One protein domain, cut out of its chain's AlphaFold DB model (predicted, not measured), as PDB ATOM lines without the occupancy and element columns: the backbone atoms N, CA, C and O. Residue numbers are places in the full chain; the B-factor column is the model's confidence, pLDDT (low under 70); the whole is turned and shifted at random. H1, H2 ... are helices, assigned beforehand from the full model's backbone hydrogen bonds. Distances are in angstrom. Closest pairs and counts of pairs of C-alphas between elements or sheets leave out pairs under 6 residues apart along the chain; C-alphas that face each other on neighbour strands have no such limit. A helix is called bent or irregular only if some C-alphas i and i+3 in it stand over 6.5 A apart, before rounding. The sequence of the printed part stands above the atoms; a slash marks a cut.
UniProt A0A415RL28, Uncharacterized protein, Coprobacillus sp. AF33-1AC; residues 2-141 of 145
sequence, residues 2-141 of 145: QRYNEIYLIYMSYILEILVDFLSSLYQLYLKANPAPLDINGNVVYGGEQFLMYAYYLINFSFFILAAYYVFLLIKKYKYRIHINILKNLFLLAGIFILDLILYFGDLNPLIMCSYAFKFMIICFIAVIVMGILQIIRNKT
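AT A GLANCE: This is residues 2 to 141 of the 145 residues of an uncharacterized protein of Coprobacillus sp. AF33-1AC (UniProt A0A415RL28). Four long helices, H1, H2, H3 and H5, run lengthwise in a long, rod-shaped up-and-down bundle, each against the one before it. The short H4 turns crosswise between the end of H3 and the start of H5, and a long loop, residues 34 to 49, lies at one end of the rod. H2 and H3 each pack on H5 along much of its length, while H1 meets H5 over a few residues. The printed part has 140 residues with five named helices, H1 to H5 in chain order, and no named strand; the class is all helix. The whole is loose, with a radius of gyration of the C-alphas of 19.6 A and spans of 72 by 29 by 25 A.

HOW THE PARTS SIT: H1, residues 2 to 33, and H2, residues 50 to 79, form a helical hairpin: they touch, closest at the C-alphas of Val 20 and Tyr 56, 6.5 A apart, at a shallow tilt of 15 degrees, opposite ways. H3, residues 86 to 103, is apart from H2. With its residues 92 to 96 alone, H3 touches residues 7 to 14 of H1, the same way at a shallow tilt of 17 degrees; the closest C-alphas, Ile 10 and Ile 96, are 7.0 A apart. H4, residues 108 to 114, is apart from H1 and H2. H3 and H4 only just touch, with 3 pairs of C-alphas within 8 A, the closest Leu 101 and Leu 111 at 7.0 A, and stand about perpendicular at 88 degrees. H5, residues 116 to 141, touches H2 the same way at a shallow tilt of 11 degrees, the closest C-alphas being Ala 67 and Phe 120 at 6.0 A. H5 touches H3 opposite ways at a shallow tilt of 11 degrees, the closest C-alphas being Leu 93 and Met 121 at 6.2 A. With residues 116 to 117 alone it touches residues 13 to 17 of H1, closest at the C-alphas of Ser 13 and Ala 117, 5.9 A apart. H4 and H5 touch only at the corner, and only just, with 3 pairs of C-alphas within 8 A, the closest Leu 111 and Phe 118 at 7.0 A. Each O i to N i+4 pair is within hydrogen-bond range in H3, H4 and H5, against 26 of 28 in H1 and 25 of 26 in H2.

IN THESE COORDINATES: H1 begins at C-alpha 2, (-3.802, -38.757, -13.657), and is 47.1 A long. It is neither bent nor irregular, but only just: C-alphas 3 and 6 are 6.4 A apart. H2 is 43.0 A long, from C-alpha 50 at (-21.346, -47.972, -46.990). H3 measures 25.9 A, H4 has seven residues, and H5 measures 38.0 A, ending at C-alpha 141, (-7.938, -13.275, -6.241).

THE WHOLE: The C-alphas farthest apart, Ile 40 and Thr 141, are 72.1 A from each other. The printed part has no cut. The link from H1 to H2 is long, 16 residues; H2 to H3 is short; H3 to H4 and H4 to H5 are tight. The mean pLDDT of the printed part is 79.6, and 18 residues are under 70: residues 2 to 6, 35 to 39, 42 and 44 to 50.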
ATOM      1  N   GLN A   2      -3.510 -39.868 -12.715       52.44
ATOM      2  CA  GLN A   2      -3.802 -38.757 -13.657       52.44
ATOM      3  C   GLN A   2      -2.687 -38.367 -14.659       52.44
ATOM      4  O   GLN A   2      -3.006 -37.793 -15.695       52.44
ATOM      5  N   ARG A   3      -1.399 -38.644 -14.382       52.41
ATOM      6  CA  ARG A   3      -0.278 -38.278 -15.281       52.41
ATOM      7  C   ARG A   3      -0.275 -39.047 -16.606       52.41
ATOM      8  O   ARG A   3       0.211 -38.499 -17.591       52.41
ATOM      9  N   TYR A   4      -0.798 -40.273 -16.617       58.56
ATOM     10  CA  TYR A   4      -0.789 -41.146 -17.792       58.56
ATOM     11  C   TYR A   4      -1.944 -40.853 -18.750       58.56
ATOM     12  O   TYR A   4      -1.801 -41.079 -19.943       58.56
ATOM     13  N   ASN A   5      -3.046 -40.275 -18.261       68.31
ATOM     14  CA  ASN A   5      -4.234 -40.024 -19.081       68.31
ATOM     15  C   ASN A   5      -3.970 -39.019 -20.214       68.31
ATOM     16  O   ASN A   5      -4.510 -39.181 -21.298       68.31
ATOM     17  N   GLU A   6      -3.137 -38.001 -19.974       67.94
ATOM     18  CA  GLU A   6      -2.803 -36.970 -20.975       67.94
ATOM     19  C   GLU A   6      -1.921 -37.530 -22.094       67.94
ATOM     20  O   GLU A   6      -2.166 -37.278 -23.265       67.94
ATOM     21  N   ILE A   7      -0.918 -38.327 -21.722       71.69
ATOM     22  CA  ILE A   7      -0.006 -38.977 -22.667       71.69
ATOM     23  C   ILE A   7      -0.764 -40.039 -23.476       71.69
ATOM     24  O   ILE A   7      -0.618 -40.121 -24.689       71.69
ATOM     25  N   TYR A   8      -1.626 -40.811 -22.815       77.69
ATOM     26  CA  TYR A   8      -2.469 -41.815 -23.459       77.69
ATOM     27  C   TYR A   8      -3.440 -41.204 -24.474       77.69
ATOM     28  O   TYR A   8      -3.619 -41.766 -25.547       77.69
ATOM     29  N   LEU A   9      -4.027 -40.042 -24.165       75.56
ATOM     30  CA  LEU A   9      -4.904 -39.313 -25.087       75.56
ATOM     31  C   LEU A   9      -4.193 -38.947 -26.391       75.56
ATOM     32  O   LEU A   9      -4.786 -39.066 -27.456       75.56
ATOM     33  N   ILE A  10      -2.923 -38.562 -26.296       74.06
ATOM     34  CA  ILE A  10      -2.088 -38.175 -27.436       74.06
ATOM     35  C   ILE A  10      -1.713 -39.379 -28.289       74.06
ATOM     36  O   ILE A  10      -1.837 -39.343 -29.510       74.06
ATOM     37  N   TYR A  11      -1.301 -40.475 -27.652       78.25
ATOM     38  CA  TYR A  11      -1.051 -41.713 -28.386       78.25
ATOM     39  C   TYR A  11      -2.322 -42.226 -29.064       78.25
ATOM     40  O   TYR A  11      -2.267 -42.648 -30.213       78.25
ATOM     41  N   MET A  12      -3.472 -42.136 -28.392       81.00
ATOM     42  CA  MET A  12      -4.743 -42.562 -28.967       81.00
ATOM     43  C   MET A  12      -5.196 -41.687 -30.134       81.00
ATOM     44  O   MET A  12      -5.632 -42.242 -31.137       81.00
ATOM     45  N   SER A  13      -5.054 -40.357 -30.061       80.81
ATOM     46  CA  SER A  13      -5.376 -39.493 -31.206       80.81
ATOM     47  C   SER A  13      -4.507 -39.820 -32.419       80.81
ATOM     48  O   SER A  13      -5.012 -39.862 -33.534       80.81
ATOM     49  N   TYR A  14      -3.225 -40.122 -32.207       80.50
ATOM     50  CA  TYR A  14      -2.323 -40.444 -33.310       80.50
ATOM     51  C   TYR A  14      -2.574 -41.835 -33.911       80.50
ATOM     52  O   TYR A  14      -2.560 -41.997 -35.128       80.50
ATOM     53  N   ILE A  15      -2.875 -42.840 -33.081       84.06
ATOM     54  CA  ILE A  15      -3.282 -44.172 -33.564       84.06
ATOM     55  C   ILE A  15      -4.537 -44.065 -34.436       84.06
ATOM     56  O   ILE A  15      -4.623 -44.728 -35.468       84.06
ATOM     57  N   LEU A  16      -5.501 -43.231 -34.039       85.12
ATOM     58  CA  LEU A  16      -6.711 -43.008 -34.824       85.12
ATOM     59  C   LEU A  16      -6.415 -42.304 -36.149       85.12
ATOM     60  O   LEU A  16      -7.006 -42.689 -37.148       85.12
ATOM     61  N   GLU A  17      -5.490 -41.341 -36.188       83.75
ATOM     62  CA  GLU A  17      -5.102 -40.643 -37.426       83.75
ATOM     63  C   GLU A  17      -4.519 -41.630 -38.443       83.75
ATOM     64  O   GLU A  17      -5.002 -41.725 -39.569       83.75
ATOM     65  N   ILE A  18      -3.575 -42.470 -38.003       84.56
ATOM     66  CA  ILE A  18      -3.002 -43.539 -38.834       84.56
ATOM     67  C   ILE A  18      -4.099 -44.490 -39.330       84.56
ATOM     68  O   ILE A  18      -4.076 -44.928 -40.481       84.56
ATOM     69  N   LEU A  19      -5.064 -44.826 -38.470       84.88
ATOM     70  CA  LEU A  19      -6.176 -45.701 -38.830       84.88
ATOM     71  C   LEU A  19      -7.078 -45.057 -39.899       84.88
ATOM     72  O   LEU A  19      -7.496 -45.755 -40.822       84.88
ATOM     73  N   VAL A  20      -7.354 -43.748 -39.802       82.44
ATOM     74  CA  VAL A  20      -8.113 -42.991 -40.814       82.44
ATOM     75  C   VAL A  20      -7.388 -43.015 -42.152       82.44
ATOM     76  O   VAL A  20      -7.999 -43.377 -43.158       82.44
ATOM     77  N   ASP A  21      -6.097 -42.693 -42.169       81.25
ATOM     78  CA  ASP A  21      -5.302 -42.659 -43.399       81.25
ATOM     79  C   ASP A  21      -5.200 -44.039 -44.050       81.25
ATOM     80  O   ASP A  21      -5.326 -44.182 -45.273       81.25
ATOM     81  N   PHE A  22      -5.050 -45.084 -43.233       83.62
ATOM     82  CA  PHE A  22      -5.041 -46.465 -43.695       83.62
ATOM     83  C   PHE A  22      -6.389 -46.882 -44.303       83.62
ATOM     84  O   PHE A  22      -6.425 -47.430 -45.406       83.62
ATOM     85  N   LEU A  23      -7.507 -46.591 -43.628       80.50
ATOM     86  CA  LEU A  23      -8.854 -46.887 -44.132       80.50
ATOM     87  C   LEU A  23      -9.188 -46.095 -45.395       80.50
ATOM     88  O   LEU A  23      -9.761 -46.657 -46.326       80.50
ATOM     89  N   SER A  24      -8.793 -44.824 -45.450       77.12
ATOM     90  CA  SER A  24      -8.937 -43.978 -46.637       77.12
ATOM     91  C   SER A  24      -8.166 -44.566 -47.821       77.12
ATOM     92  O   SER A  24      -8.718 -44.741 -48.906       77.12
ATOM     93  N   SER A  25      -6.918 -44.982 -47.596       81.50
ATOM     94  CA  SER A  25      -6.086 -45.614 -48.625       81.50
ATOM     95  C   SER A  25      -6.683 -46.934 -49.122       81.50
ATOM     96  O   SER A  25      -6.748 -47.168 -50.330       81.50
ATOM     97  N   LEU A  26      -7.177 -47.780 -48.209       79.56
ATOM     98  CA  LEU A  26      -7.875 -49.021 -48.559       79.56
ATOM     99  C   LEU A  26      -9.156 -48.759 -49.354       79.56
ATOM    100  O   LEU A  26      -9.429 -49.474 -50.315       79.56
ATOM    101  N   TYR A  27      -9.922 -47.733 -48.984       75.81
ATOM    102  CA  TYR A  27     -11.137 -47.346 -49.692       75.81
ATOM    103  C   TYR A  27     -10.838 -46.903 -51.129       75.81
ATOM    104  O   TYR A  27     -11.470 -47.379 -52.068       75.81
ATOM    105  N   GLN A  28      -9.818 -46.065 -51.321       77.44
ATOM    106  CA  GLN A  28      -9.379 -45.636 -52.653       77.44
ATOM    107  C   GLN A  28      -8.896 -46.817 -53.510       77.44
ATOM    108  O   GLN A  28      -9.223 -46.912 -54.695       77.44
ATOM    109  N   LEU A  29      -8.150 -47.753 -52.914       79.81
ATOM    110  CA  LEU A  29      -7.730 -48.994 -53.572       79.81
ATOM    111  C   LEU A  29      -8.924 -49.865 -53.977       79.81
ATOM    112  O   LEU A  29      -8.946 -50.385 -55.092       79.81
ATOM    113  N   TYR A  30      -9.920 -49.993 -53.099       74.75
ATOM    114  CA  TYR A  30     -11.147 -50.733 -53.380       74.75
ATOM    115  C   TYR A  30     -11.925 -50.118 -54.548       74.75
ATOM    116  O   TYR A  30     -12.261 -50.844 -55.482       74.75
ATOM    117  N   LEU A  31     -12.134 -48.796 -54.544       72.50
ATOM    118  CA  LEU A  31     -12.812 -48.070 -55.626       72.50
ATOM    119  C   LEU A  31     -12.096 -48.223 -56.972       72.50
ATOM    120  O   LEU A  31     -12.733 -48.342 -58.017       72.50
ATOM    121  N   LYS A  32     -10.760 -48.241 -56.959       76.31
ATOM    122  CA  LYS A  32      -9.958 -48.440 -58.170       76.31
ATOM    123  C   LYS A  32     -10.095 -49.858 -58.734       76.31
ATOM    124  O   LYS A  32     -10.052 -50.030 -59.950       76.31
ATOM    125  N   ALA A  33     -10.218 -50.863 -57.868       77.88
ATOM    126  CA  ALA A  33     -10.366 -52.262 -58.264       77.88
ATOM    127  C   ALA A  33     -11.809 -52.626 -58.651       77.88
ATOM    128  O   ALA A  33     -12.012 -53.480 -59.509       77.88
ATOM    129  N   ASN A  34     -12.796 -51.968 -58.038       71.31
ATOM    130  CA  ASN A  34     -14.222 -52.196 -58.246       71.31
ATOM    131  C   ASN A  34     -14.903 -50.862 -58.586       71.31
ATOM    132  O   ASN A  34     -15.522 -50.259 -57.709       71.31
ATOM    133  N   PRO A  35     -14.774 -50.366 -59.831       68.62
ATOM    134  CA  PRO A  35     -15.454 -49.145 -60.234       68.62
ATOM    135  C   PRO A  35     -16.963 -49.330 -60.065       68.62
ATOM    136  O   PRO A  35     -17.539 -50.307 -60.551       68.62
ATOM    137  N   ALA A  36     -17.584 -48.401 -59.341       65.19
ATOM    138  CA  ALA A  36     -18.985 -48.502 -58.978       65.19
ATOM    139  C   ALA A  36     -19.878 -48.613 -60.232       65.19
ATOM    140  O   ALA A  36     -19.672 -47.875 -61.206       65.19
ATOM    141  N   PRO A  37     -20.857 -49.537 -60.240       63.81
ATOM    142  CA  PRO A  37     -21.744 -49.717 -61.379       63.81
ATOM    143  C   PRO A  37     -22.557 -48.441 -61.615       63.81
ATOM    144  O   PRO A  37     -23.025 -47.806 -60.674       63.81
ATOM    145  N   LEU A  38     -22.719 -48.053 -62.877       68.44
ATOM    146  CA  LEU A  38     -23.553 -46.915 -63.257       68.44
ATOM    147  C   LEU A  38     -25.013 -47.374 -63.414       68.44
ATOM    148  O   LEU A  38     -25.264 -48.468 -63.924       68.44
ATOM    149  N   ASP A  39     -25.974 -46.556 -62.983       68.88
ATOM    150  CA  ASP A  39     -27.393 -46.774 -63.256       68.88
ATOM    151  C   ASP A  39     -27.706 -46.498 -64.737       68.88
ATOM    152  O   ASP A  39     -26.881 -46.001 -65.508       68.88
ATOM    153  N   ILE A  40     -28.941 -46.793 -65.134       70.88
ATOM    154  CA  ILE A  40     -29.472 -46.534 -66.482       70.88
ATOM    155  C   ILE A  40     -29.441 -45.054 -66.910       70.88
ATOM    156  O   ILE A  40     -29.580 -44.770 -68.096       70.88
ATOM    157  N   ASN A  41     -29.235 -44.122 -65.981       78.94
ATOM    158  CA  ASN A  41     -29.093 -42.686 -66.216       78.94
ATOM    159  C   ASN A  41     -27.625 -42.217 -66.140       78.94
ATOM    160  O   ASN A  41     -27.367 -41.017 -66.235       78.94
ATOM    161  N   GLY A  42     -26.661 -43.129 -65.967       64.56
ATOM    162  CA  GLY A  42     -25.241 -42.806 -65.822       64.56
ATOM    163  C   GLY A  42     -24.842 -42.309 -64.429       64.56
ATOM    164  O   GLY A  42     -23.747 -41.770 -64.272       64.56
ATOM    165  N   ASN A  43     -25.693 -42.476 -63.415       71.88
ATOM    166  CA  ASN A  43     -25.369 -42.132 -62.032       71.88
ATOM    167  C   ASN A  43     -24.620 -43.274 -61.349       71.88
ATOM    168  O   ASN A  43     -24.931 -44.442 -61.553       71.88
ATOM    169  N   VAL A  44     -23.670 -42.948 -60.479       64.06
ATOM    170  CA  VAL A  44     -22.935 -43.951 -59.701       64.06
ATOM    171  C   VAL A  44     -23.872 -44.645 -58.702       64.06
ATOM    172  O   VAL A  44     -24.434 -43.994 -57.820       64.06
ATOM    173  N   VAL A  45     -24.032 -45.965 -58.822       62.91
ATOM    174  CA  VAL A  45     -24.783 -46.799 -57.875       62.91
ATOM    175  C   VAL A  45     -23.823 -47.289 -56.800       62.91
ATOM    176  O   VAL A  45     -23.146 -48.304 -56.947       62.91
ATOM    177  N   TYR A  46     -23.771 -46.555 -55.693       61.03
ATOM    178  CA  TYR A  46     -23.009 -46.959 -54.515       61.03
ATOM    179  C   TYR A  46     -23.736 -48.102 -53.780       61.03
ATOM    180  O   TYR A  46     -24.803 -47.899 -53.196       61.03
ATOM    181  N   GLY A  47     -23.161 -49.306 -53.774       67.38
ATOM    182  CA  GLY A  47     -23.563 -50.443 -52.927       67.38
ATOM    183  C   GLY A  47     -22.356 -50.994 -52.158       67.38
ATOM    184  O   GLY A  47     -21.237 -50.746 -52.577       67.38
ATOM    185  N   GLY A  48     -22.538 -51.706 -51.031       56.84
ATOM    186  CA  GLY A  48     -21.476 -52.387 -50.239       56.84
ATOM    187  C   GLY A  48     -20.411 -51.498 -49.557       56.84
ATOM    188  O   GLY A  48     -19.955 -51.791 -48.453       56.84
ATOM    189  N   GLU A  49     -20.078 -50.366 -50.165       62.91
ATOM    190  CA  GLU A  49     -19.088 -49.357 -49.769       62.91
ATOM    191  C   GLU A  49     -19.497 -48.553 -48.528       62.91
ATOM    192  O   GLU A  49     -18.668 -47.912 -47.877       62.91
ATOM    193  N   GLN A  50     -20.775 -48.647 -48.151       67.19
ATOM    194  CA  GLN A  50     -21.346 -47.972 -46.990       67.19
ATOM    195  C   GLN A  50     -20.602 -48.323 -45.697       67.19
ATOM    196  O   GLN A  50     -20.435 -47.461 -44.841       67.19
ATOM    197  N   PHE A  51     -20.092 -49.552 -45.554       70.38
ATOM    198  CA  PHE A  51     -19.364 -49.956 -44.349       70.38
ATOM    199  C   PHE A  51     -18.069 -49.154 -44.139       70.38
ATOM    200  O   PHE A  51     -17.823 -48.673 -43.034       70.38
ATOM    201  N   LEU A  52     -17.267 -48.961 -45.193       70.00
ATOM    202  CA  LEU A  52     -16.027 -48.176 -45.130       70.00
ATOM    203  C   LEU A  52     -16.320 -46.698 -44.851       70.00
ATOM    204  O   LEU A  52     -15.647 -46.082 -44.027       70.00
ATOM    205  N   MET A  53     -17.378 -46.161 -45.461       70.50
ATOM    206  CA  MET A  53     -17.848 -44.801 -45.203       70.50
ATOM    207  C   MET A  53     -18.313 -44.616 -43.746       70.50
ATOM    208  O   MET A  53     -17.929 -43.647 -43.089       70.50
ATOM    209  N   TYR A  54     -19.086 -45.558 -43.196       78.56
ATOM    210  CA  TYR A  54     -19.509 -45.521 -41.793       78.56
ATOM    211  C   TYR A  54     -18.334 -45.690 -40.823       78.56
ATOM    212  O   TYR A  54     -18.289 -44.990 -39.811       78.56
ATOM    213  N   ALA A  55     -17.365 -46.556 -41.135       77.62
ATOM    214  CA  ALA A  55     -16.144 -46.704 -40.346       77.62
ATOM    215  C   ALA A  55     -15.341 -45.394 -40.316       77.62
ATOM    216  O   ALA A  55     -14.961 -44.935 -39.239       77.62
ATOM    217  N   TYR A  56     -15.170 -44.742 -41.472       75.94
ATOM    218  CA  TYR A  56     -14.527 -43.431 -41.581       75.94
ATOM    219  C   TYR A  56     -15.224 -42.374 -40.711       75.94
ATOM    220  O   TYR A  56     -14.576 -41.686 -39.921       75.94
ATOM    221  N   TYR A  57     -16.557 -42.275 -40.776       80.31
ATOM    222  CA  TYR A  57     -17.304 -41.342 -39.925       80.31
ATOM    223  C   TYR A  57     -17.187 -41.653 -38.432       80.31
ATOM    224  O   TYR A  57     -17.059 -40.730 -37.628       80.31
ATOM    225  N   LEU A  58     -17.209 -42.931 -38.050       83.44
ATOM    226  CA  LEU A  58     -17.115 -43.348 -36.653       83.44
ATOM    227  C   LEU A  58     -15.743 -43.018 -36.051       83.44
ATOM    228  O   LEU A  58     -15.662 -42.535 -34.919       83.44
ATOM    229  N   ILE A  59     -14.669 -43.207 -36.817       82.31
ATOM    230  CA  ILE A  59     -13.319 -42.840 -36.381       82.31
ATOM    231  C   ILE A  59     -13.192 -41.320 -36.285       82.31
ATOM    232  O   ILE A  59     -12.723 -40.814 -35.267       82.31
ATOM    233  N   ASN A  60     -13.717 -40.568 -37.252       77.50
ATOM    234  CA  ASN A  60     -13.752 -39.106 -37.160       77.50
ATOM    235  C   ASN A  60     -14.527 -38.615 -35.931       77.50
ATOM    236  O   ASN A  60     -14.090 -37.697 -35.239       77.50
ATOM    237  N   PHE A  61     -15.649 -39.257 -35.603       82.06
ATOM    238  CA  PHE A  61     -16.405 -38.948 -34.393       82.06
ATOM    239  C   PHE A  61     -15.603 -39.235 -33.115       82.06
ATOM    240  O   PHE A  61     -15.696 -38.488 -32.140       82.06
ATOM    241  N   SER A  62     -14.754 -40.266 -33.116       85.25
ATOM    242  CA  SER A  62     -13.919 -40.596 -31.959       85.25
ATOM    243  C   SER A  62     -12.908 -39.491 -31.600       85.25
ATOM    244  O   SER A  62     -12.669 -39.260 -30.413       85.25
ATOM    245  N   PHE A  63     -12.419 -38.711 -32.574       82.44
ATOM    246  CA  PHE A  63     -11.598 -37.522 -32.303       82.44
ATOM    247  C   PHE A  63     -12.353 -36.451 -31.511       82.44
ATOM    248  O   PHE A  63     -11.796 -35.858 -30.582       82.44
ATOM    249  N   PHE A  64     -13.635 -36.229 -31.814       80.50
ATOM    250  CA  PHE A  64     -14.473 -35.305 -31.045       80.50
ATOM    251  C   PHE A  64     -14.678 -35.787 -29.607       80.50
ATOM    252  O   PHE A  64     -14.601 -34.986 -28.674       80.50
ATOM    253  N   ILE A  65     -14.881 -37.095 -29.410       85.94
ATOM    254  CA  ILE A  65     -14.990 -37.689 -28.069       85.94
ATOM    255  C   ILE A  65     -13.695 -37.463 -27.283       85.94
ATOM    256  O   ILE A  65     -13.744 -37.034 -26.127       85.94
ATOM    257  N   LEU A  66     -12.535 -37.705 -27.902       86.44
ATOM    258  CA  LEU A  66     -11.242 -37.467 -27.262       86.44
ATOM    259  C   LEU A  66     -11.066 -35.989 -26.897       86.44
ATOM    260  O   LEU A  66     -10.609 -35.698 -25.789       86.44
ATOM    261  N   ALA A  67     -11.452 -35.057 -27.781       81.88
ATOM    262  CA  ALA A  67     -11.343 -33.614 -27.526       81.88
ATOM    263  C   ALA A  67     -12.184 -33.218 -26.311       81.88
ATOM    264  O   ALA A  67     -11.687 -32.598 -25.368       81.88
ATOM    265  N   ALA A  68     -13.449 -33.639 -26.305       86.06
ATOM    266  CA  ALA A  68     -14.370 -33.384 -25.209       86.06
ATOM    267  C   ALA A  68     -13.847 -33.968 -23.888       86.06
ATOM    268  O   ALA A  68     -13.883 -33.303 -22.850       86.06
ATOM    269  N   TYR A  69     -13.298 -35.184 -23.925       88.62
ATOM    270  CA  TYR A  69     -12.730 -35.828 -22.747       88.62
ATOM    271  C   TYR A  69     -11.489 -35.093 -22.215       88.62
ATOM    272  O   TYR A  69     -11.365 -34.888 -21.004       88.62
ATOM    273  N   TYR A  70     -10.593 -34.633 -23.092       86.56
ATOM    274  CA  TYR A  70      -9.430 -33.840 -22.689       86.56
ATOM    275  C   TYR A  70      -9.844 -32.515 -22.030       86.56
ATOM    276  O   TYR A  70      -9.370 -32.186 -20.937       86.56
ATOM    277  N   VAL A  71     -10.795 -31.791 -22.628       87.38
ATOM    278  CA  VAL A  71     -11.361 -30.562 -22.045       87.38
ATOM    279  C   VAL A  71     -11.996 -30.849 -20.682       87.38
ATOM    280  O   VAL A  71     -11.738 -30.131 -19.713       87.38
ATOM    281  N   PHE A  72     -12.755 -31.940 -20.560       88.75
ATOM    282  CA  PHE A  72     -13.343 -32.367 -19.292       88.75
ATOM    283  C   PHE A  72     -12.282 -32.620 -18.208       88.75
ATOM    284  O   PHE A  72     -12.466 -32.209 -17.058       88.75
ATOM    285  N   LEU A  73     -11.142 -33.233 -18.549       87.56
ATOM    286  CA  LEU A  73     -10.030 -33.415 -17.609       87.56
ATOM    287  C   LEU A  73      -9.452 -32.079 -17.129       87.56
ATOM    288  O   LEU A  73      -9.170 -31.940 -15.935       87.56
ATOM    289  N   LEU A  74      -9.303 -31.089 -18.015       87.44
ATOM    290  CA  LEU A  74      -8.835 -29.752 -17.637       87.44
ATOM    291  C   LEU A  74      -9.837 -29.038 -16.718       87.44
ATOM    292  O   LEU A  74      -9.441 -28.507 -15.679       87.44
ATOM    293  N   ILE A  75     -11.134 -29.089 -17.040       87.00
ATOM    294  CA  ILE A  75     -12.206 -28.535 -16.197       87.00
ATOM    295  C   ILE A  75     -12.198 -29.198 -14.821       87.00
ATOM    296  O   ILE A  75     -12.256 -28.516 -13.795       87.00
ATOM    297  N   LYS A  76     -12.071 -30.530 -14.777       88.00
ATOM    298  CA  LYS A  76     -11.972 -31.290 -13.529       88.00
ATOM    299  C   LYS A  76     -10.784 -30.804 -12.698       88.00
ATOM    300  O   LYS A  76     -10.957 -30.500 -11.520       88.00
ATOM    301  N   LYS A  77      -9.597 -30.676 -13.298       86.56
ATOM    302  CA  LYS A  77      -8.407 -30.159 -12.602       86.56
ATOM    303  C   LYS A  77      -8.638 -28.767 -12.033       86.56
ATOM    304  O   LYS A  77      -8.358 -28.544 -10.857       86.56
ATOM    305  N   TYR A  78      -9.228 -27.871 -12.817       85.94
ATOM    306  CA  TYR A  78      -9.579 -26.541 -12.345       85.94
ATOM    307  C   TYR A  78     -10.559 -26.588 -11.166       85.94
ATOM    308  O   TYR A  78     -10.261 -26.001 -10.125       85.94
ATOM    309  N   LYS A  79     -11.665 -27.337 -11.266       87.06
ATOM    310  CA  LYS A  79     -12.675 -27.468 -10.197       87.06
ATOM    311  C   LYS A  79     -12.075 -27.986  -8.888       87.06
ATOM    312  O   LYS A  79     -12.358 -27.437  -7.829       87.06
ATOM    313  N   TYR A  80     -11.209 -28.995  -8.963       86.69
ATOM    314  CA  TYR A  80     -10.552 -29.589  -7.794       86.69
ATOM    315  C   TYR A  80      -9.266 -28.862  -7.366       86.69
ATOM    316  O   TYR A  80      -8.501 -29.396  -6.570       86.69
ATOM    317  N   ARG A  81      -9.011 -27.650  -7.886       81.62
ATOM    318  CA  ARG A  81      -7.816 -26.832  -7.589       81.62
ATOM    319  C   ARG A  81      -6.481 -27.554  -7.828       81.62
ATOM    320  O   ARG A  81      -5.463 -27.204  -7.241       81.62
ATOM    321  N   ILE A  82      -6.467 -28.527  -8.732       83.25
ATOM    322  CA  ILE A  82      -5.251 -29.218  -9.153       83.25
ATOM    323  C   ILE A  82      -4.507 -28.308 -10.129       83.25
ATOM    324  O   ILE A  82      -5.095 -27.804 -11.085       83.25
ATOM    325  N   HIS A  83      -3.207 -28.120  -9.905       82.12
ATOM    326  CA  HIS A  83      -2.363 -27.301 -10.768       82.12
ATOM    327  C   HIS A  83      -2.324 -27.847 -12.208       82.12
ATOM    328  O   HIS A  83      -1.876 -28.971 -12.455       82.12
ATOM    329  N   ILE A  84      -2.733 -27.028 -13.177       82.88
ATOM    330  CA  ILE A  84      -2.589 -27.298 -14.609       82.88
ATOM    331  C   ILE A  84      -1.191 -26.850 -15.036       82.88
ATOM    332  O   ILE A  84      -0.867 -25.665 -15.021       82.88
ATOM    333  N   ASN A  85      -0.329 -27.804 -15.396       84.50
ATOM    334  CA  ASN A  85       0.996 -27.489 -15.925       84.50
ATOM    335  C   ASN A  85       0.882 -27.137 -17.415       84.50
ATOM    336  O   ASN A  85       0.848 -28.024 -18.268       84.50
ATOM    337  N   ILE A  86       0.804 -25.834 -17.699       84.06
ATOM    338  CA  ILE A  86       0.660 -25.292 -19.055       84.06
ATOM    339  C   ILE A  86       1.837 -25.728 -19.933       84.06
ATOM    340  O   ILE A  86       1.609 -26.258 -21.014       84.06
ATOM    341  N   LEU A  87       3.077 -25.590 -19.449       84.75
ATOM    342  CA  LEU A  87       4.283 -25.935 -20.209       84.75
ATOM    343  C   LEU A  87       4.273 -27.407 -20.645       84.75
ATOM    344  O   LEU A  87       4.515 -27.711 -21.809       84.75
ATOM    345  N   LYS A  88       3.929 -28.317 -19.724       84.75
ATOM    346  CA  LYS A  88       3.825 -29.749 -20.028       84.75
ATOM    347  C   LYS A  88       2.769 -30.019 -21.103       84.75
ATOM    348  O   LYS A  88       3.033 -30.778 -22.027       84.75
ATOM    349  N   ASN A  89       1.586 -29.416 -20.984       83.19
ATOM    350  CA  ASN A  89       0.506 -29.620 -21.950       83.19
ATOM    351  C   ASN A  89       0.837 -29.024 -23.324       83.19
ATOM    352  O   ASN A  89       0.520 -29.634 -24.338       83.19
ATOM    353  N   LEU A  90       1.520 -27.878 -23.368       84.94
ATOM    354  CA  LEU A  90       2.007 -27.284 -24.614       84.94
ATOM    355  C   LEU A  90       3.060 -28.164 -25.289       84.94
ATOM    356  O   LEU A  90       2.969 -28.394 -26.488       84.94
ATOM    357  N   PHE A  91       4.016 -28.699 -24.526       85.12
ATOM    358  CA  PHE A  91       5.029 -29.618 -25.052       85.12
ATOM    359  C   PHE A  91       4.395 -30.880 -25.647       85.12
ATOM    360  O   PHE A  91       4.755 -31.330 -26.730       85.12
ATOM    361  N   LEU A  92       3.407 -31.425 -24.944       83.06
ATOM    362  CA  LEU A  92       2.641 -32.583 -25.380       83.06
ATOM    363  C   LEU A  92       1.866 -32.325 -26.687       83.06
ATOM    364  O   LEU A  92       1.903 -33.157 -27.589       83.06
ATOM    365  N   LEU A  93       1.218 -31.165 -26.817       84.44
ATOM    366  CA  LEU A  93       0.525 -30.767 -28.048       84.44
ATOM    367  C   LEU A  93       1.501 -30.490 -29.199       84.44
ATOM    368  O   LEU A  93       1.235 -30.889 -30.326       84.44
ATOM    369  N   ALA A  94       2.656 -29.882 -28.921       84.44
ATOM    370  CA  ALA A  94       3.707 -29.689 -29.918       84.44
ATOM    371  C   ALA A  94       4.234 -31.027 -30.470       84.44
ATOM    372  O   ALA A  94       4.581 -31.111 -31.644       84.44
ATOM    373  N   GLY A  95       4.243 -32.086 -29.654       83.19
ATOM    374  CA  GLY A  95       4.544 -33.440 -30.115       83.19
ATOM    375  C   GLY A  95       3.563 -33.941 -31.182       83.19
ATOM    376  O   GLY A  95       4.009 -34.482 -32.189       83.19
ATOM    377  N   ILE A  96       2.254 -33.712 -31.002       81.12
ATOM    378  CA  ILE A  96       1.235 -34.054 -32.015       81.12
ATOM    379  C   ILE A  96       1.489 -33.266 -33.297       81.12
ATOM    380  O   ILE A  96       1.537 -33.855 -34.368       81.12
ATOM    381  N   PHE A  97       1.737 -31.959 -33.175       84.31
ATOM    382  CA  PHE A  97       2.024 -31.112 -34.330       84.31
ATOM    383  C   PHE A  97       3.183 -31.650 -35.172       84.31
ATOM    384  O   PHE A  97       3.062 -31.750 -36.386       84.31
ATOM    385  N   ILE A  98       4.298 -32.007 -34.530       84.50
ATOM    386  CA  ILE A  98       5.481 -32.530 -35.224       84.50
ATOM    387  C   ILE A  98       5.170 -33.870 -35.896       84.50
ATOM    388  O   ILE A  98       5.589 -34.089 -37.029       84.50
ATOM    389  N   LEU A  99       4.441 -34.761 -35.218       82.56
ATOM    390  CA  LEU A  99       4.075 -36.067 -35.765       82.56
ATOM    391  C   LEU A  99       3.136 -35.957 -36.972       82.56
ATOM    392  O   LEU A  99       3.356 -36.654 -37.962       82.56
ATOM    393  N   ASP A 100       2.143 -35.068 -36.923       80.31
ATOM    394  CA  ASP A 100       1.271 -34.804 -38.072       80.31
ATOM    395  C   ASP A 100       2.075 -34.153 -39.206       80.31
ATOM    396  O   ASP A 100       1.963 -34.542 -40.365       80.31
ATOM    397  N   LEU A 101       2.978 -33.223 -38.894       83.25
ATOM    398  CA  LEU A 101       3.831 -32.596 -39.903       83.25
ATOM    399  C   LEU A 101       4.730 -33.624 -40.612       83.25
ATOM    400  O   LEU A 101       4.949 -33.506 -41.812       83.25
ATOM    401  N   ILE A 102       5.199 -34.662 -39.911       83.88
ATOM    402  CA  ILE A 102       5.920 -35.793 -40.519       83.88
ATOM    403  C   ILE A 102       4.990 -36.630 -41.409       83.88
ATOM    404  O   ILE A 102       5.376 -36.977 -42.524       83.88
ATOM    405  N   LEU A 103       3.779 -36.942 -40.935       81.94
ATOM    406  CA  LEU A 103       2.803 -37.766 -41.656       81.94
ATOM    407  C   LEU A 103       2.393 -37.134 -42.995       81.94
ATOM    408  O   LEU A 103       2.286 -37.824 -44.004       81.94
ATOM    409  N   TYR A 104       2.256 -35.810 -43.016       82.31
ATOM    410  CA  TYR A 104       1.904 -35.032 -44.205       82.31
ATOM    411  C   TYR A 104       3.129 -34.489 -44.968       82.31
ATOM    412  O   TYR A 104       3.021 -33.515 -45.711       82.31
ATOM    413  N   PHE A 105       4.305 -35.111 -44.800       82.81
ATOM    414  CA  PHE A 105       5.558 -34.780 -45.503       82.81
ATOM    415  C   PHE A 105       5.987 -33.304 -45.413       82.81
ATOM    416  O   PHE A 105       6.673 -32.782 -46.292       82.81
ATOM    417  N   GLY A 106       5.603 -32.620 -44.339       77.19
ATOM    418  CA  GLY A 106       5.911 -31.215 -44.099       77.19
ATOM    419  C   GLY A 106       5.011 -30.224 -44.838       77.19
ATOM    420  O   GLY A 106       5.235 -29.021 -44.706       77.19
ATOM    421  N   ASP A 107       3.999 -30.684 -45.581       80.94
ATOM    422  CA  ASP A 107       3.058 -29.789 -46.251       80.94
ATOM    423  C   ASP A 107       1.936 -29.362 -45.292       80.94
ATOM    424  O   ASP A 107       1.159 -30.164 -44.769       80.94
ATOM    425  N   LEU A 108       1.848 -28.052 -45.067       76.88
ATOM    426  CA  LEU A 108       0.874 -27.434 -44.171       76.88
ATOM    427  C   LEU A 108      -0.544 -27.440 -44.748       76.88
ATOM    428  O   LEU A 108      -1.513 -27.416 -43.992       76.88
ATOM    429  N   ASN A 109      -0.691 -27.447 -46.071       77.12
ATOM    430  CA  ASN A 109      -2.008 -27.377 -46.696       77.12
ATOM    431  C   ASN A 109      -2.845 -28.658 -46.470       77.12
ATOM    432  O   ASN A 109      -3.956 -28.553 -45.938       77.12
ATOM    433  N   PRO A 110      -2.338 -29.875 -46.769       75.62
ATOM    434  CA  PRO A 110      -3.067 -31.106 -46.481       75.62
ATOM    435  C   PRO A 110      -3.191 -31.355 -44.973       75.62
ATOM    436  O   PRO A 110      -4.220 -31.861 -44.539       75.62
ATOM    437  N   LEU A 111      -2.228 -30.908 -44.159       80.00
ATOM    438  CA  LEU A 111      -2.327 -30.943 -42.699       80.00
ATOM    439  C   LEU A 111      -3.581 -30.200 -42.195       80.00
ATOM    440  O   LEU A 111      -4.370 -30.744 -41.430       80.00
ATOM    441  N   ILE A 112      -3.808 -28.962 -42.644       76.12
ATOM    442  CA  ILE A 112      -4.956 -28.153 -42.201       76.12
ATOM    443  C   ILE A 112      -6.280 -28.734 -42.716       76.12
ATOM    444  O   ILE A 112      -7.288 -28.735 -42.000       76.12
ATOM    445  N   MET A 113      -6.297 -29.210 -43.960       76.69
ATOM    446  CA  MET A 113      -7.525 -29.685 -44.596       76.69
ATOM    447  C   MET A 113      -7.929 -31.083 -44.132       76.69
ATOM    448  O   MET A 113      -9.098 -31.296 -43.787       76.69
ATOM    449  N   CYS A 114      -6.978 -32.010 -44.076       71.62
ATOM    450  CA  CYS A 114      -7.240 -33.436 -43.916       71.62
ATOM    451  C   CYS A 114      -7.024 -33.923 -42.484       71.62
ATOM    452  O   CYS A 114      -7.787 -34.778 -42.043       71.62
ATOM    453  N   SER A 115      -6.080 -33.346 -41.731       81.56
ATOM    454  CA  SER A 115      -5.725 -33.914 -40.430       81.56
ATOM    455  C   SER A 115      -6.764 -33.638 -39.349       81.56
ATOM    456  O   SER A 115      -7.086 -32.487 -39.022       81.56
ATOM    457  N   TYR A 116      -7.291 -34.710 -38.758       80.12
ATOM    458  CA  TYR A 116      -8.247 -34.621 -37.657       80.12
ATOM    459  C   TYR A 116      -7.524 -34.502 -36.315       80.12
ATOM    460  O   TYR A 116      -7.975 -33.739 -35.455       80.12
ATOM    461  N   ALA A 117      -6.374 -35.160 -36.164       81.31
ATOM    462  CA  ALA A 117      -5.451 -34.986 -35.049       81.31
ATOM    463  C   ALA A 117      -4.983 -33.529 -34.914       81.31
ATOM    464  O   ALA A 117      -5.040 -32.974 -33.811       81.31
ATOM    465  N   PHE A 118      -4.658 -32.859 -36.023       83.44
ATOM    466  CA  PHE A 118      -4.273 -31.448 -36.009       83.44
ATOM    467  C   PHE A 118      -5.424 -30.540 -35.545       83.44
ATOM    468  O   PHE A 118      -5.248 -29.674 -34.681       83.44
ATOM    469  N   LYS A 119      -6.644 -30.765 -36.048       84.38
ATOM    470  CA  LYS A 119      -7.848 -30.027 -35.612       84.38
ATOM    471  C   LYS A 119      -8.150 -30.270 -34.128       84.38
ATOM    472  O   LYS A 119      -8.430 -29.322 -33.390       84.38
ATOM    473  N   PHE A 120      -8.036 -31.516 -33.668       82.00
ATOM    474  CA  PHE A 120      -8.127 -31.892 -32.255       82.00
ATOM    475  C   PHE A 120      -7.088 -31.145 -31.405       82.00
ATOM    476  O   PHE A 120      -7.419 -30.596 -30.349       82.00
ATOM    477  N   MET A 121      -5.844 -31.076 -31.877       87.25
ATOM    478  CA  MET A 121      -4.751 -30.397 -31.194       87.25
ATOM    479  C   MET A 121      -5.037 -28.900 -31.033       87.25
ATOM    480  O   MET A 121      -4.839 -28.375 -29.937       87.25
ATOM    481  N   ILE A 122      -5.556 -28.223 -32.063       85.62
ATOM    482  CA  ILE A 122      -5.941 -26.803 -31.979       85.62
ATOM    483  C   ILE A 122      -6.984 -26.590 -30.874       85.62
ATOM    484  O   ILE A 122      -6.818 -25.708 -30.028       85.62
ATOM    485  N   ILE A 123      -8.034 -27.415 -30.828       87.19
ATOM    486  CA  ILE A 123      -9.077 -27.317 -29.792       87.19
ATOM    487  C   ILE A 123      -8.462 -27.497 -28.397       87.19
ATOM    488  O   ILE A 123      -8.724 -26.712 -27.480       87.19
ATOM    489  N   CYS A 124      -7.602 -28.503 -28.239       86.38
ATOM    490  CA  CYS A 124      -6.922 -28.780 -26.979       86.38
ATOM    491  C   CYS A 124      -5.971 -27.647 -26.566       86.38
ATOM    492  O   CYS A 124      -5.894 -27.318 -25.383       86.38
ATOM    493  N   PHE A 125      -5.285 -27.020 -27.521       89.12
ATOM    494  CA  PHE A 125      -4.402 -25.879 -27.295       89.12
ATOM    495  C   PHE A 125      -5.168 -24.676 -26.744       89.12
ATOM    496  O   PHE A 125      -4.801 -24.133 -25.698       89.12
ATOM    497  N   ILE A 126      -6.282 -24.314 -27.388       90.06
ATOM    498  CA  ILE A 126      -7.154 -23.226 -26.929       90.06
ATOM    499  C   ILE A 126      -7.651 -23.520 -25.510       90.06
ATOM    500  O   ILE A 126      -7.557 -22.664 -24.628       90.06
ATOM    501  N   ALA A 127      -8.107 -24.749 -25.251       88.81
ATOM    502  CA  ALA A 127      -8.575 -25.150 -23.929       88.81
ATOM    503  C   ALA A 127      -7.478 -25.038 -22.854       88.81
ATOM    504  O   ALA A 127      -7.742 -24.541 -21.760       88.81
ATOM    505  N   VAL A 128      -6.239 -25.450 -23.148       89.69
ATOM    506  CA  VAL A 128      -5.109 -25.325 -22.209       89.69
ATOM    507  C   VAL A 128      -4.828 -23.865 -21.870       89.69
ATOM    508  O   VAL A 128      -4.654 -23.551 -20.691       89.69
ATOM    509  N   ILE A 129      -4.815 -22.974 -22.866       90.25
ATOM    510  CA  ILE A 129      -4.582 -21.541 -22.649       90.25
ATOM    511  C   ILE A 129      -5.696 -20.937 -21.796       90.25
ATOM    512  O   ILE A 129      -5.407 -20.313 -20.775       90.25
ATOM    513  N   VAL A 130      -6.961 -21.159 -22.166       91.56
ATOM    514  CA  VAL A 130      -8.120 -20.622 -21.435       91.56
ATOM    515  C   VAL A 130      -8.093 -21.080 -19.977       91.56
ATOM    516  O   VAL A 130      -8.171 -20.262 -19.060       91.56
ATOM    517  N   MET A 131      -7.911 -22.379 -19.743       90.19
ATOM    518  CA  MET A 131      -7.882 -22.933 -18.388       90.19
ATOM    519  C   MET A 131      -6.656 -22.466 -17.593       90.19
ATOM    520  O   MET A 131      -6.750 -22.255 -16.381       90.19
ATOM    521  N   GLY A 132      -5.521 -22.257 -18.262       87.50
ATOM    522  CA  GLY A 132      -4.320 -21.670 -17.675       87.50
ATOM    523  C   GLY A 132      -4.536 -20.227 -17.212       87.50
ATOM    524  O   GLY A 132      -4.227 -19.900 -16.065       87.50
ATOM    525  N   ILE A 133      -5.133 -19.384 -18.060       88.12
ATOM    526  CA  ILE A 133      -5.479 -17.993 -17.729       88.12
ATOM    527  C   ILE A 133      -6.450 -17.952 -16.543       88.12
ATOM    528  O   ILE A 133      -6.209 -17.228 -15.576       88.12
ATOM    529  N   LEU A 134      -7.505 -18.774 -16.565       89.12
ATOM    530  CA  LEU A 134      -8.468 -18.867 -15.462       89.12
ATOM    531  C   LEU A 134      -7.799 -19.266 -14.140       89.12
ATOM    532  O   LEU A 134      -8.117 -18.706 -13.088       89.12
ATOM    533  N   GLN A 135      -6.842 -20.200 -14.172       87.31
ATOM    534  CA  GLN A 135      -6.071 -20.574 -12.986       87.31
ATOM    535  C   GLN A 135      -5.238 -19.401 -12.446       87.31
ATOM    536  O   GLN A 135      -5.210 -19.198 -11.232       87.31
ATOM    537  N   ILE A 136      -4.587 -18.621 -13.317       86.38
ATOM    538  CA  ILE A 136      -3.789 -17.449 -12.917       86.38
ATOM    539  C   ILE A 136      -4.677 -16.383 -12.267       86.38
ATOM    540  O   ILE A 136      -4.338 -15.884 -11.195       86.38
ATOM    541  N   ILE A 137      -5.821 -16.061 -12.880       86.94
ATOM    542  CA  ILE A 137      -6.778 -15.076 -12.349       86.94
ATOM    543  C   ILE A 137      -7.258 -15.503 -10.960       86.94
ATOM    544  O   ILE A 137      -7.193 -14.719 -10.015       86.94
ATOM    545  N   ARG A 138      -7.669 -16.767 -10.810       85.75
ATOM    546  CA  ARG A 138      -8.140 -17.312  -9.532       85.75
ATOM    547  C   ARG A 138      -7.065 -17.299  -8.442       85.75
ATOM    548  O   ARG A 138      -7.366 -17.047  -7.278       85.75
ATOM    549  N   ASN A 139      -5.818 -17.600  -8.795       80.69
ATOM    550  CA  ASN A 139      -4.722 -17.570  -7.830       80.69
ATOM    551  C   ASN A 139      -4.417 -16.135  -7.373       80.69
ATOM    552  O   ASN A 139      -4.077 -15.936  -6.216       80.69
ATOM    553  N   LYS A 140      -4.591 -15.123  -8.234       77.94
ATOM    554  CA  LYS A 140      -4.441 -13.715  -7.829       77.94
ATOM    555  C   LYS A 140      -5.553 -13.246  -6.886       77.94
ATOM    556  O   LYS A 140      -5.255 -12.538  -5.934       77.94
ATOM    557  N   THR A 141      -6.802 -13.666  -7.101       70.06
ATOM    558  CA  THR A 141      -7.938 -13.275  -6.241       70.06
ATOM    559  C   THR A 141      -7.969 -13.973  -4.880       70.06
ATOM    560  O   THR A 141      -8.656 -13.511  -3.978       70.06
TER     561      THR A 141